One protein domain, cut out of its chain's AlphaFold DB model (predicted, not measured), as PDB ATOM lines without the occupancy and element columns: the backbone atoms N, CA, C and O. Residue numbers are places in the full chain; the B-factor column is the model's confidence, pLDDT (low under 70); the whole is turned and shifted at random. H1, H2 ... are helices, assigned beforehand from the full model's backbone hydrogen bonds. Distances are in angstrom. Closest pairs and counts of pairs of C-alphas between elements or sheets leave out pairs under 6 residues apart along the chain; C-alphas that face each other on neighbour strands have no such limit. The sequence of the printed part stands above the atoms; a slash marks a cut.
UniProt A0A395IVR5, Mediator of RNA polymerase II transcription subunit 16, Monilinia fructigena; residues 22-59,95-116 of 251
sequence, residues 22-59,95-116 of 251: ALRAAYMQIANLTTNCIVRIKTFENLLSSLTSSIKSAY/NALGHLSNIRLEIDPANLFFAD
ATOM      1  N   ALA A  22     -50.416 -21.184 -24.153       79.81
ATOM      2  CA  ALA A  22     -48.970 -21.319 -24.008       79.81
ATOM      3  C   ALA A  22     -48.495 -21.042 -22.572       79.81
ATOM      4  O   ALA A  22     -47.653 -21.767 -22.050       79.81
ATOM      5  N   LEU A  23     -49.066 -20.035 -21.905       80.50
ATOM      6  CA  LEU A  23     -48.731 -19.707 -20.522       80.50
ATOM      7  C   LEU A  23     -49.231 -20.794 -19.559       80.50
ATOM      8  O   LEU A  23     -48.503 -21.197 -18.658       80.50
ATOM      9  N   ARG A  24     -50.433 -21.343 -19.784       84.25
ATOM     10  CA  ARG A  24     -50.948 -22.487 -19.012       84.25
ATOM     11  C   ARG A  24     -50.078 -23.736 -19.193       84.25
ATOM     12  O   ARG A  24     -49.789 -24.412 -18.209       84.25
ATOM     13  N   ALA A  25     -49.624 -24.015 -20.416       81.12
ATOM     14  CA  ALA A  25     -48.694 -25.109 -20.693       81.12
ATOM     15  C   ALA A  25     -47.340 -24.899 -19.993       81.12
ATOM     16  O   ALA A  25     -46.831 -25.825 -19.365       81.12
ATOM     17  N   ALA A  26     -46.799 -23.678 -20.022       81.00
ATOM     18  CA  ALA A  26     -45.574 -23.334 -19.306       81.00
ATOM     19  C   ALA A  26     -45.732 -23.506 -17.785       81.00
ATOM     20  O   ALA A  26     -44.878 -24.117 -17.150       81.00
ATOM     21  N   TYR A  27     -46.847 -23.058 -17.196       85.06
ATOM     22  CA  TYR A  27     -47.125 -23.274 -15.772       85.06
ATOM     23  C   TYR A  27     -47.258 -24.752 -15.414       85.06
ATOM     24  O   TYR A  27     -46.771 -25.163 -14.365       85.06
ATOM     25  N   MET A  28     -47.861 -25.563 -16.284       84.62
ATOM     26  CA  MET A  28     -47.942 -27.009 -16.080       84.62
ATOM     27  C   MET A  28     -46.572 -27.686 -16.163       84.62
ATOM     28  O   MET A  28     -46.290 -28.576 -15.365       84.62
ATOM     29  N   GLN A  29     -45.700 -27.241 -17.074       78.69
ATOM     30  CA  GLN A  29     -44.317 -27.716 -17.152       78.69
ATOM     31  C   GLN A  29     -43.514 -27.327 -15.914       78.69
ATOM     32  O   GLN A  29     -42.848 -28.177 -15.333       78.69
ATOM     33  N   ILE A  30     -43.613 -26.072 -15.473       80.62
ATOM     34  CA  ILE A  30     -42.949 -25.603 -14.254       80.62
ATOM     35  C   ILE A  30     -43.447 -26.410 -13.055       80.62
ATOM     36  O   ILE A  30     -42.626 -26.945 -12.322       80.62
ATOM     37  N   ALA A  31     -44.766 -26.580 -12.903       74.69
ATOM     38  CA  ALA A  31     -45.357 -27.370 -11.826       74.69
ATOM     39  C   ALA A  31     -44.839 -28.816 -11.823       74.69
ATOM     40  O   ALA A  31     -44.454 -29.332 -10.774       74.69
ATOM     41  N   ASN A  32     -44.771 -29.450 -12.996       75.38
ATOM     42  CA  ASN A  32     -44.232 -30.795 -13.167       75.38
ATOM     43  C   ASN A  32     -42.746 -30.858 -12.755       75.38
ATOM     44  O   ASN A  32     -42.383 -31.678 -11.913       75.38
ATOM     45  N   LEU A  33     -41.912 -29.934 -13.240       69.75
ATOM     46  CA  LEU A  33     -40.490 -29.848 -12.878       69.75
ATOM     47  C   LEU A  33     -40.279 -29.604 -11.377       69.75
ATOM     48  O   LEU A  33     -39.397 -30.205 -10.773       69.75
ATOM     49  N   THR A  34     -41.108 -28.762 -10.757       68.00
ATOM     50  CA  THR A  34     -41.060 -28.491  -9.311       68.00
ATOM     51  C   THR A  34     -41.657 -29.605  -8.451       68.00
ATOM     52  O   THR A  34     -41.453 -29.611  -7.243       68.00
ATOM     53  N   THR A  35     -42.416 -30.532  -9.040       67.38
ATOM     54  CA  THR A  35     -42.963 -31.701  -8.329       67.38
ATOM     55  C   THR A  35     -42.012 -32.891  -8.432       67.38
ATOM     56  O   THR A  35     -41.863 -33.635  -7.470       67.38
ATOM     57  N   ASN A  36     -41.331 -33.037  -9.573       66.44
ATOM     58  CA  ASN A  36     -40.360 -34.101  -9.834       66.44
ATOM     59  C   ASN A  36     -38.931 -33.766  -9.391       66.44
ATOM     60  O   ASN A  36     -38.024 -34.581  -9.557       66.44
ATOM     61  N   CYS A  37     -38.686 -32.577  -8.839       69.50
ATOM     62  CA  CYS A  37     -37.376 -32.271  -8.292       69.50
ATOM     63  C   CYS A  37     -37.111 -33.136  -7.048       69.50
ATOM     64  O   CYS A  37     -37.877 -33.120  -6.086       69.50
ATOM     65  N   ILE A  38     -35.980 -33.846  -7.063       69.81
ATOM     66  CA  ILE A  38     -35.519 -34.752  -5.994       69.81
ATOM     67  C   ILE A  38     -35.459 -34.042  -4.630       69.81
ATOM     68  O   ILE A  38     -35.649 -34.657  -3.585       69.81
ATOM     69  N   VAL A  39     -35.228 -32.726  -4.638       70.81
ATOM     70  CA  VAL A  39     -35.241 -31.880  -3.444       70.81
ATOM     71  C   VAL A  39     -36.474 -30.984  -3.486       70.81
ATOM     72  O   VAL A  39     -36.586 -30.124  -4.358       70.81
ATOM     73  N   ARG A  40     -37.398 -31.162  -2.534       73.75
ATOM     74  CA  ARG A  40     -38.601 -30.323  -2.426       73.75
ATOM     75  C   ARG A  40     -38.225 -28.866  -2.152       73.75
ATOM     76  O   ARG A  40     -37.380 -28.576  -1.317       73.75
ATOM     77  N   ILE A  41     -38.932 -27.920  -2.766       79.06
ATOM     78  CA  ILE A  41     -38.685 -26.477  -2.562       79.06
ATOM     79  C   ILE A  41     -38.714 -26.100  -1.069       79.06
ATOM     80  O   ILE A  41     -37.846 -25.377  -0.587       79.06
ATOM     81  N   LYS A  42     -39.649 -26.686  -0.311       75.50
ATOM     82  CA  LYS A  42     -39.783 -26.463   1.135       75.50
ATOM     83  C   LYS A  42     -38.534 -26.857   1.933       75.50
ATOM     84  O   LYS A  42     -38.234 -26.220   2.938       75.50
ATOM     85  N   THR A  43     -37.796 -27.893   1.523       73.62
ATOM     86  CA  THR A  43     -36.574 -28.295   2.240       73.62
ATOM     87  C   THR A  43     -35.435 -27.318   1.972       73.62
ATOM     88  O   THR A  43     -34.696 -26.975   2.893       73.62
ATOM     89  N   PHE A  44     -35.346 -26.780   0.754       77.38
ATOM     90  CA  PHE A  44     -34.378 -25.739   0.417       77.38
ATOM     91  C   PHE A  44     -34.642 -24.431   1.181       77.38
ATOM     92  O   PHE A  44     -33.718 -23.843   1.743       77.38
ATOM     93  N   GLU A  45     -35.905 -24.006   1.279       82.12
ATOM     94  CA  GLU A  45     -36.307 -22.819   2.051       82.12
ATOM     95  C   GLU A  45     -35.981 -22.954   3.544       82.12
ATOM     96  O   GLU A  45     -35.460 -22.020   4.165       82.12
ATOM     97  N   ASN A  46     -36.226 -24.133   4.119       79.81
ATOM     98  CA  ASN A  46     -35.906 -24.416   5.516       79.81
ATOM     99  C   ASN A  46     -34.391 -24.391   5.772       79.81
ATOM    100  O   ASN A  46     -33.945 -23.830   6.778       79.81
ATOM    101  N   LEU A  47     -33.591 -24.925   4.843       79.56
ATOM    102  CA  LEU A  47     -32.132 -24.888   4.929       79.56
ATOM    103  C   LEU A  47     -31.613 -23.452   4.878       79.56
ATOM    104  O   LEU A  47     -30.826 -23.057   5.741       79.56
ATOM    105  N   LEU A  48     -32.076 -22.652   3.913       83.00
ATOM    106  CA  LEU A  48     -31.685 -21.246   3.789       83.00
ATOM    107  C   LEU A  48     -32.062 -20.432   5.033       83.00
ATOM    108  O   LEU A  48     -31.274 -19.605   5.499       83.00
ATOM    109  N   SER A  49     -33.237 -20.695   5.605       83.69
ATOM    110  CA  SER A  49     -33.711 -20.036   6.827       83.69
ATOM    111  C   SER A  49     -32.857 -20.403   8.046       83.69
ATOM    112  O   SER A  49     -32.478 -19.531   8.836       83.69
ATOM    113  N   SER A  50     -32.487 -21.681   8.174       79.81
ATOM    114  CA  SER A  50     -31.590 -22.176   9.225       79.81
ATOM    115  C   SER A  50     -30.180 -21.589   9.093       79.81
ATOM    116  O   SER A  50     -29.642 -21.040  10.057       79.81
ATOM    117  N   LEU A  51     -29.611 -21.600   7.884       82.62
ATOM    118  CA  LEU A  51     -28.296 -21.025   7.593       82.62
ATOM    119  C   LEU A  51     -28.261 -19.527   7.906       82.62
ATOM    120  O   LEU A  51     -27.354 -19.058   8.589       82.62
ATOM    121  N   THR A  52     -29.277 -18.781   7.472       85.31
ATOM    122  CA  THR A  52     -29.393 -17.343   7.754       85.31
ATOM    123  C   THR A  52     -29.439 -17.072   9.258       85.31
ATOM    124  O   THR A  52     -28.811 -16.131   9.740       85.31
ATOM    125  N   SER A  53     -30.148 -17.911  10.017       80.75
ATOM    126  CA  SER A  53     -30.235 -17.800  11.478       80.75
ATOM    127  C   SER A  53     -28.901 -18.122  12.157       80.75
ATOM    128  O   SER A  53     -28.486 -17.410  13.070       80.75
ATOM    129  N   SER A  54     -28.187 -19.141  11.670       80.50
ATOM    130  CA  SER A  54     -26.847 -19.498  12.145       80.50
ATOM    131  C   SER A  54     -25.834 -18.382  11.877       80.50
ATOM    132  O   SER A  54     -25.106 -17.993  12.786       80.50
ATOM    133  N   ILE A  55     -25.850 -17.797  10.675       84.88
ATOM    134  CA  ILE A  55     -25.010 -16.652  10.307       84.88
ATOM    135  C   ILE A  55     -25.303 -15.465  11.233       84.88
ATOM    136  O   ILE A  55     -24.381 -14.917  11.832       84.88
ATOM    137  N   LYS A  56     -26.579 -15.097  11.418       84.25
ATOM    138  CA  LYS A  56     -26.967 -14.010  12.334       84.25
ATOM    139  C   LYS A  56     -26.458 -14.247  13.757       84.25
ATOM    140  O   LYS A  56     -25.918 -13.323  14.351       84.25
ATOM    141  N   SER A  57     -26.578 -15.475  14.263       78.31
ATOM    142  CA  SER A  57     -26.078 -15.866  15.588       78.31
ATOM    143  C   SER A  57     -24.546 -15.796  15.681       78.31
ATOM    144  O   SER A  57     -23.992 -15.285  16.654       78.31
ATOM    145  N   ALA A  58     -23.830 -16.254  14.653       78.25
ATOM    146  CA  ALA A  58     -22.371 -16.192  14.617       78.25
ATOM    147  C   ALA A  58     -21.868 -14.739  14.640       78.25
ATOM    148  O   ALA A  58     -20.980 -14.408  15.423       78.25
ATOM    149  N   TYR A  59     -22.483 -13.854  13.852       76.31
ATOM    150  CA  TYR A  59     -22.120 -12.435  13.823       76.31
ATOM    151  C   TYR A  59     -22.600 -11.657  15.056       76.31
ATOM    152  O   TYR A  59     -21.919 -10.723  15.468       76.31
ATOM    153  N   ASN A  95     -28.106 -27.445  14.800       53.34
ATOM    154  CA  ASN A  95     -29.296 -27.467  13.941       53.34
ATOM    155  C   ASN A  95     -28.978 -27.491  12.438       53.34
ATOM    156  O   ASN A  95     -29.810 -27.942  11.654       53.34
ATOM    157  N   ALA A  96     -27.787 -27.052  12.017       52.38
ATOM    158  CA  ALA A  96     -27.399 -27.102  10.605       52.38
ATOM    159  C   ALA A  96     -27.020 -28.528  10.164       52.38
ATOM    160  O   ALA A  96     -27.435 -28.980   9.098       52.38
ATOM    161  N   LEU A  97     -26.296 -29.264  11.017       53.72
ATOM    162  CA  LEU A  97     -25.910 -30.655  10.759       53.72
ATOM    163  C   LEU A  97     -27.125 -31.591  10.780       53.72
ATOM    164  O   LEU A  97     -27.267 -32.405   9.874       53.72
ATOM    165  N   GLY A  98     -28.045 -31.418  11.737       61.09
ATOM    166  CA  GLY A  98     -29.284 -32.203  11.793       61.09
ATOM    167  C   GLY A  98     -30.208 -31.982  10.591       61.09
ATOM    168  O   GLY A  98     -30.890 -32.908  10.157       61.09
ATOM    169  N   HIS A  99     -30.198 -30.784   9.998       61.91
ATOM    170  CA  HIS A  99     -31.026 -30.495   8.828       61.91
ATOM    171  C   HIS A  99     -30.537 -31.231   7.574       61.91
ATOM    172  O   HIS A  99     -31.348 -31.802   6.850       61.91
ATOM    173  N   LEU A 100     -29.217 -31.296   7.360       64.81
ATOM    174  CA  LEU A 100     -28.630 -32.105   6.286       64.81
ATOM    175  C   LEU A 100     -28.875 -33.603   6.505       64.81
ATOM    176  O   LEU A 100     -29.126 -34.318   5.539       64.81
ATOM    177  N   SER A 101     -28.860 -34.072   7.757       68.06
ATOM    178  CA  SER A 101     -29.231 -35.452   8.099       68.06
ATOM    179  C   SER A 101     -30.674 -35.764   7.710       68.06
ATOM    180  O   SER A 101     -30.933 -36.791   7.093       68.06
ATOM    181  N   ASN A 102     -31.606 -34.856   8.005       69.62
ATOM    182  CA  ASN A 102     -33.018 -35.018   7.655       69.62
ATOM    183  C   ASN A 102     -33.238 -34.974   6.139       69.62
ATOM    184  O   ASN A 102     -33.981 -35.792   5.610       69.62
ATOM    185  N   ILE A 103     -32.534 -34.087   5.431       69.56
ATOM    186  CA  ILE A 103     -32.540 -34.038   3.963       69.56
ATOM    187  C   ILE A 103     -31.991 -35.346   3.379       69.56
ATOM    188  O   ILE A 103     -32.545 -35.874   2.424       69.56
ATOM    189  N   ARG A 104     -30.935 -35.911   3.971       69.88
ATOM    190  CA  ARG A 104     -30.350 -37.186   3.535       69.88
ATOM    191  C   ARG A 104     -31.260 -38.393   3.786       69.88
ATOM    192  O   ARG A 104     -31.112 -39.387   3.092       69.88
ATOM    193  N   LEU A 105     -32.152 -38.322   4.773       72.44
ATOM    194  CA  LEU A 105     -33.169 -39.350   5.028       72.44
ATOM    195  C   LEU A 105     -34.393 -39.190   4.122       72.44
ATOM    196  O   LEU A 105     -35.018 -40.176   3.752       72.44
ATOM    197  N   GLU A 106     -34.748 -37.950   3.793       71.19
ATOM    198  CA  GLU A 106     -35.874 -37.638   2.914       71.19
ATOM    199  C   GLU A 106     -35.557 -37.928   1.446       71.19
ATOM    200  O   GLU A 106     -36.441 -38.290   0.669       71.19
ATOM    201  N   ILE A 107     -34.294 -37.769   1.069       71.88
ATOM    202  CA  ILE A 107     -33.840 -38.059  -0.271       71.88
ATOM    203  C   ILE A 107     -33.345 -39.500  -0.343       71.88
ATOM    204  O   ILE A 107     -32.359 -39.856   0.298       71.88
ATOM    205  N   ASP A 108     -33.969 -40.302  -1.200       69.56
ATOM    206  CA  ASP A 108     -33.408 -41.590  -1.585       69.56
ATOM    207  C   ASP A 108     -32.122 -41.366  -2.409       69.56
ATOM    208  O   ASP A 108     -32.190 -40.816  -3.517       69.56
ATOM    209  N   PRO A 109     -30.936 -41.762  -1.904       65.62
ATOM    210  CA  PRO A 109     -29.692 -41.616  -2.645       65.62
ATOM    211  C   PRO A 109     -29.723 -42.394  -3.963       65.62
ATOM    212  O   PRO A 109     -29.070 -41.968  -4.916       65.62
ATOM    213  N   ALA A 110     -30.506 -43.475  -4.065       62.31
ATOM    214  CA  ALA A 110     -30.647 -44.195  -5.320       62.31
ATOM    215  C   ALA A 110     -31.307 -43.317  -6.394       62.31
ATOM    216  O   ALA A 110     -30.819 -43.264  -7.515       62.31
ATOM    217  N   ASN A 111     -32.312 -42.513  -6.044       64.19
ATOM    218  CA  ASN A 111     -32.936 -41.574  -6.981       64.19
ATOM    219  C   ASN A 111     -32.030 -40.393  -7.385       64.19
ATOM    220  O   ASN A 111     -32.250 -39.794  -8.437       64.19
ATOM    221  N   LEU A 112     -30.990 -40.056  -6.605       64.56
ATOM    222  CA  LEU A 112     -29.983 -39.053  -7.002       64.56
ATOM    223  C   LEU A 112     -29.056 -39.546  -8.106       64.56
ATOM    224  O   LEU A 112     -28.726 -38.795  -9.025       64.56
ATOM    225  N   PHE A 113     -28.578 -40.781  -7.962       55.94
ATOM    226  CA  PHE A 113     -27.556 -41.343  -8.840       55.94
ATOM    227  C   PHE A 113     -28.158 -42.168  -9.980       55.94
ATOM    228  O   PHE A 113     -27.552 -42.260 -11.046       55.94
ATOM    229  N   PHE A 114     -29.366 -42.696  -9.787       54.00
ATOM    230  CA  PHE A 114     -29.992 -43.688 -10.653       54.00
ATOM    231  C   PHE A 114     -31.403 -43.305 -11.108       54.00
ATOM    232  O   PHE A 114     -32.278 -44.156 -11.235       54.00
ATOM    233  N   ALA A 115     -31.627 -42.020 -11.385       55.12
ATOM    234  CA  ALA A 115     -32.926 -41.494 -11.810       55.12
ATOM    235  C   ALA A 115     -33.522 -42.146 -13.080       55.12
ATOM    236  O   ALA A 115     -34.682 -41.892 -13.375       55.12
ATOM    237  N   ASP A 116     -32.771 -42.964 -13.821       57.59
ATOM    238  CA  ASP A 116     -33.313 -43.840 -14.859       57.59
ATOM    239  C   ASP A 116     -32.242 -44.860 -15.295       57.59
ATOM    240  O   ASP A 116     -31.295 -44.507 -16.002       57.59
TER     241      ASP A 116
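Overview. This is residues 22 to 59 and 95 to 116 of the 251 residues of the protein "Mediator of RNA polymerase II transcription subunit 16" of Monilinia fructigena (UniProt A0A395IVR5). The longest helix, H2, lies side by side with H3, and H1 is a long arm that sticks out past the first end of H2, with residues 22 to 37 standing free. H1 and H2 make a wide corner, and the short H4 sits beyond the last end of H3. The printed part has 60 residues with four named helices, H1, H2, H3 and H4 along the chain, and no named strand: the class is all helix. The whole is only just loose, close to extended, with a radius of gyration of the C-alphas of 15.3 A, and flat, spanning 47 by 30 by 12 A.

Along the chain. Find C-alpha 41 at (-38.685, -26.477, -2.562); from there H2, residues 41 to 59, runs 27.2 A to C-alpha 59 at (-22.120, -12.435, 13.823). H3 is residues 95 to 106, 16.4 A long. Look back to C-alpha 22 at (-48.970, -21.319, -24.008) for H1, residues 22 to 35, 19.7 A long. H4 is residues 109 to 113, 6.6 A long.

Arrangement. Start at Ser 50 and Ala 96, whose C-alphas, 6.6 A apart, are the closest of H2 and H3. These helices touch at a shallow tilt of 14 degrees, opposite ways. H1 and H2 are close but not clearly touching; their closest C-alphas, of Thr 34 and Ile 41, are 7.4 A apart. Their steep tilt is 65 degrees, the same way. H3 and H4 meet only through their link. H1 is apart from H3 and H4, and H2 is apart from H4. In H1, H2, H3 and H4 every O i to N i+4 pair is within hydrogen-bond range.

Size, cuts and confidence. The two C-alphas farthest apart, of Ala 22 and Tyr 59, are 47.2 A apart. Residues 60 to 94 are not printed, and C-alphas 59 and 95 are 16.7 A apart across the cut. The links H1 to H2 and H3 to H4 are tight. The mean pLDDT of the printed part is 72.6; look for values under 70 at residues 33 to 38, 95 to 104 and 108 to 116.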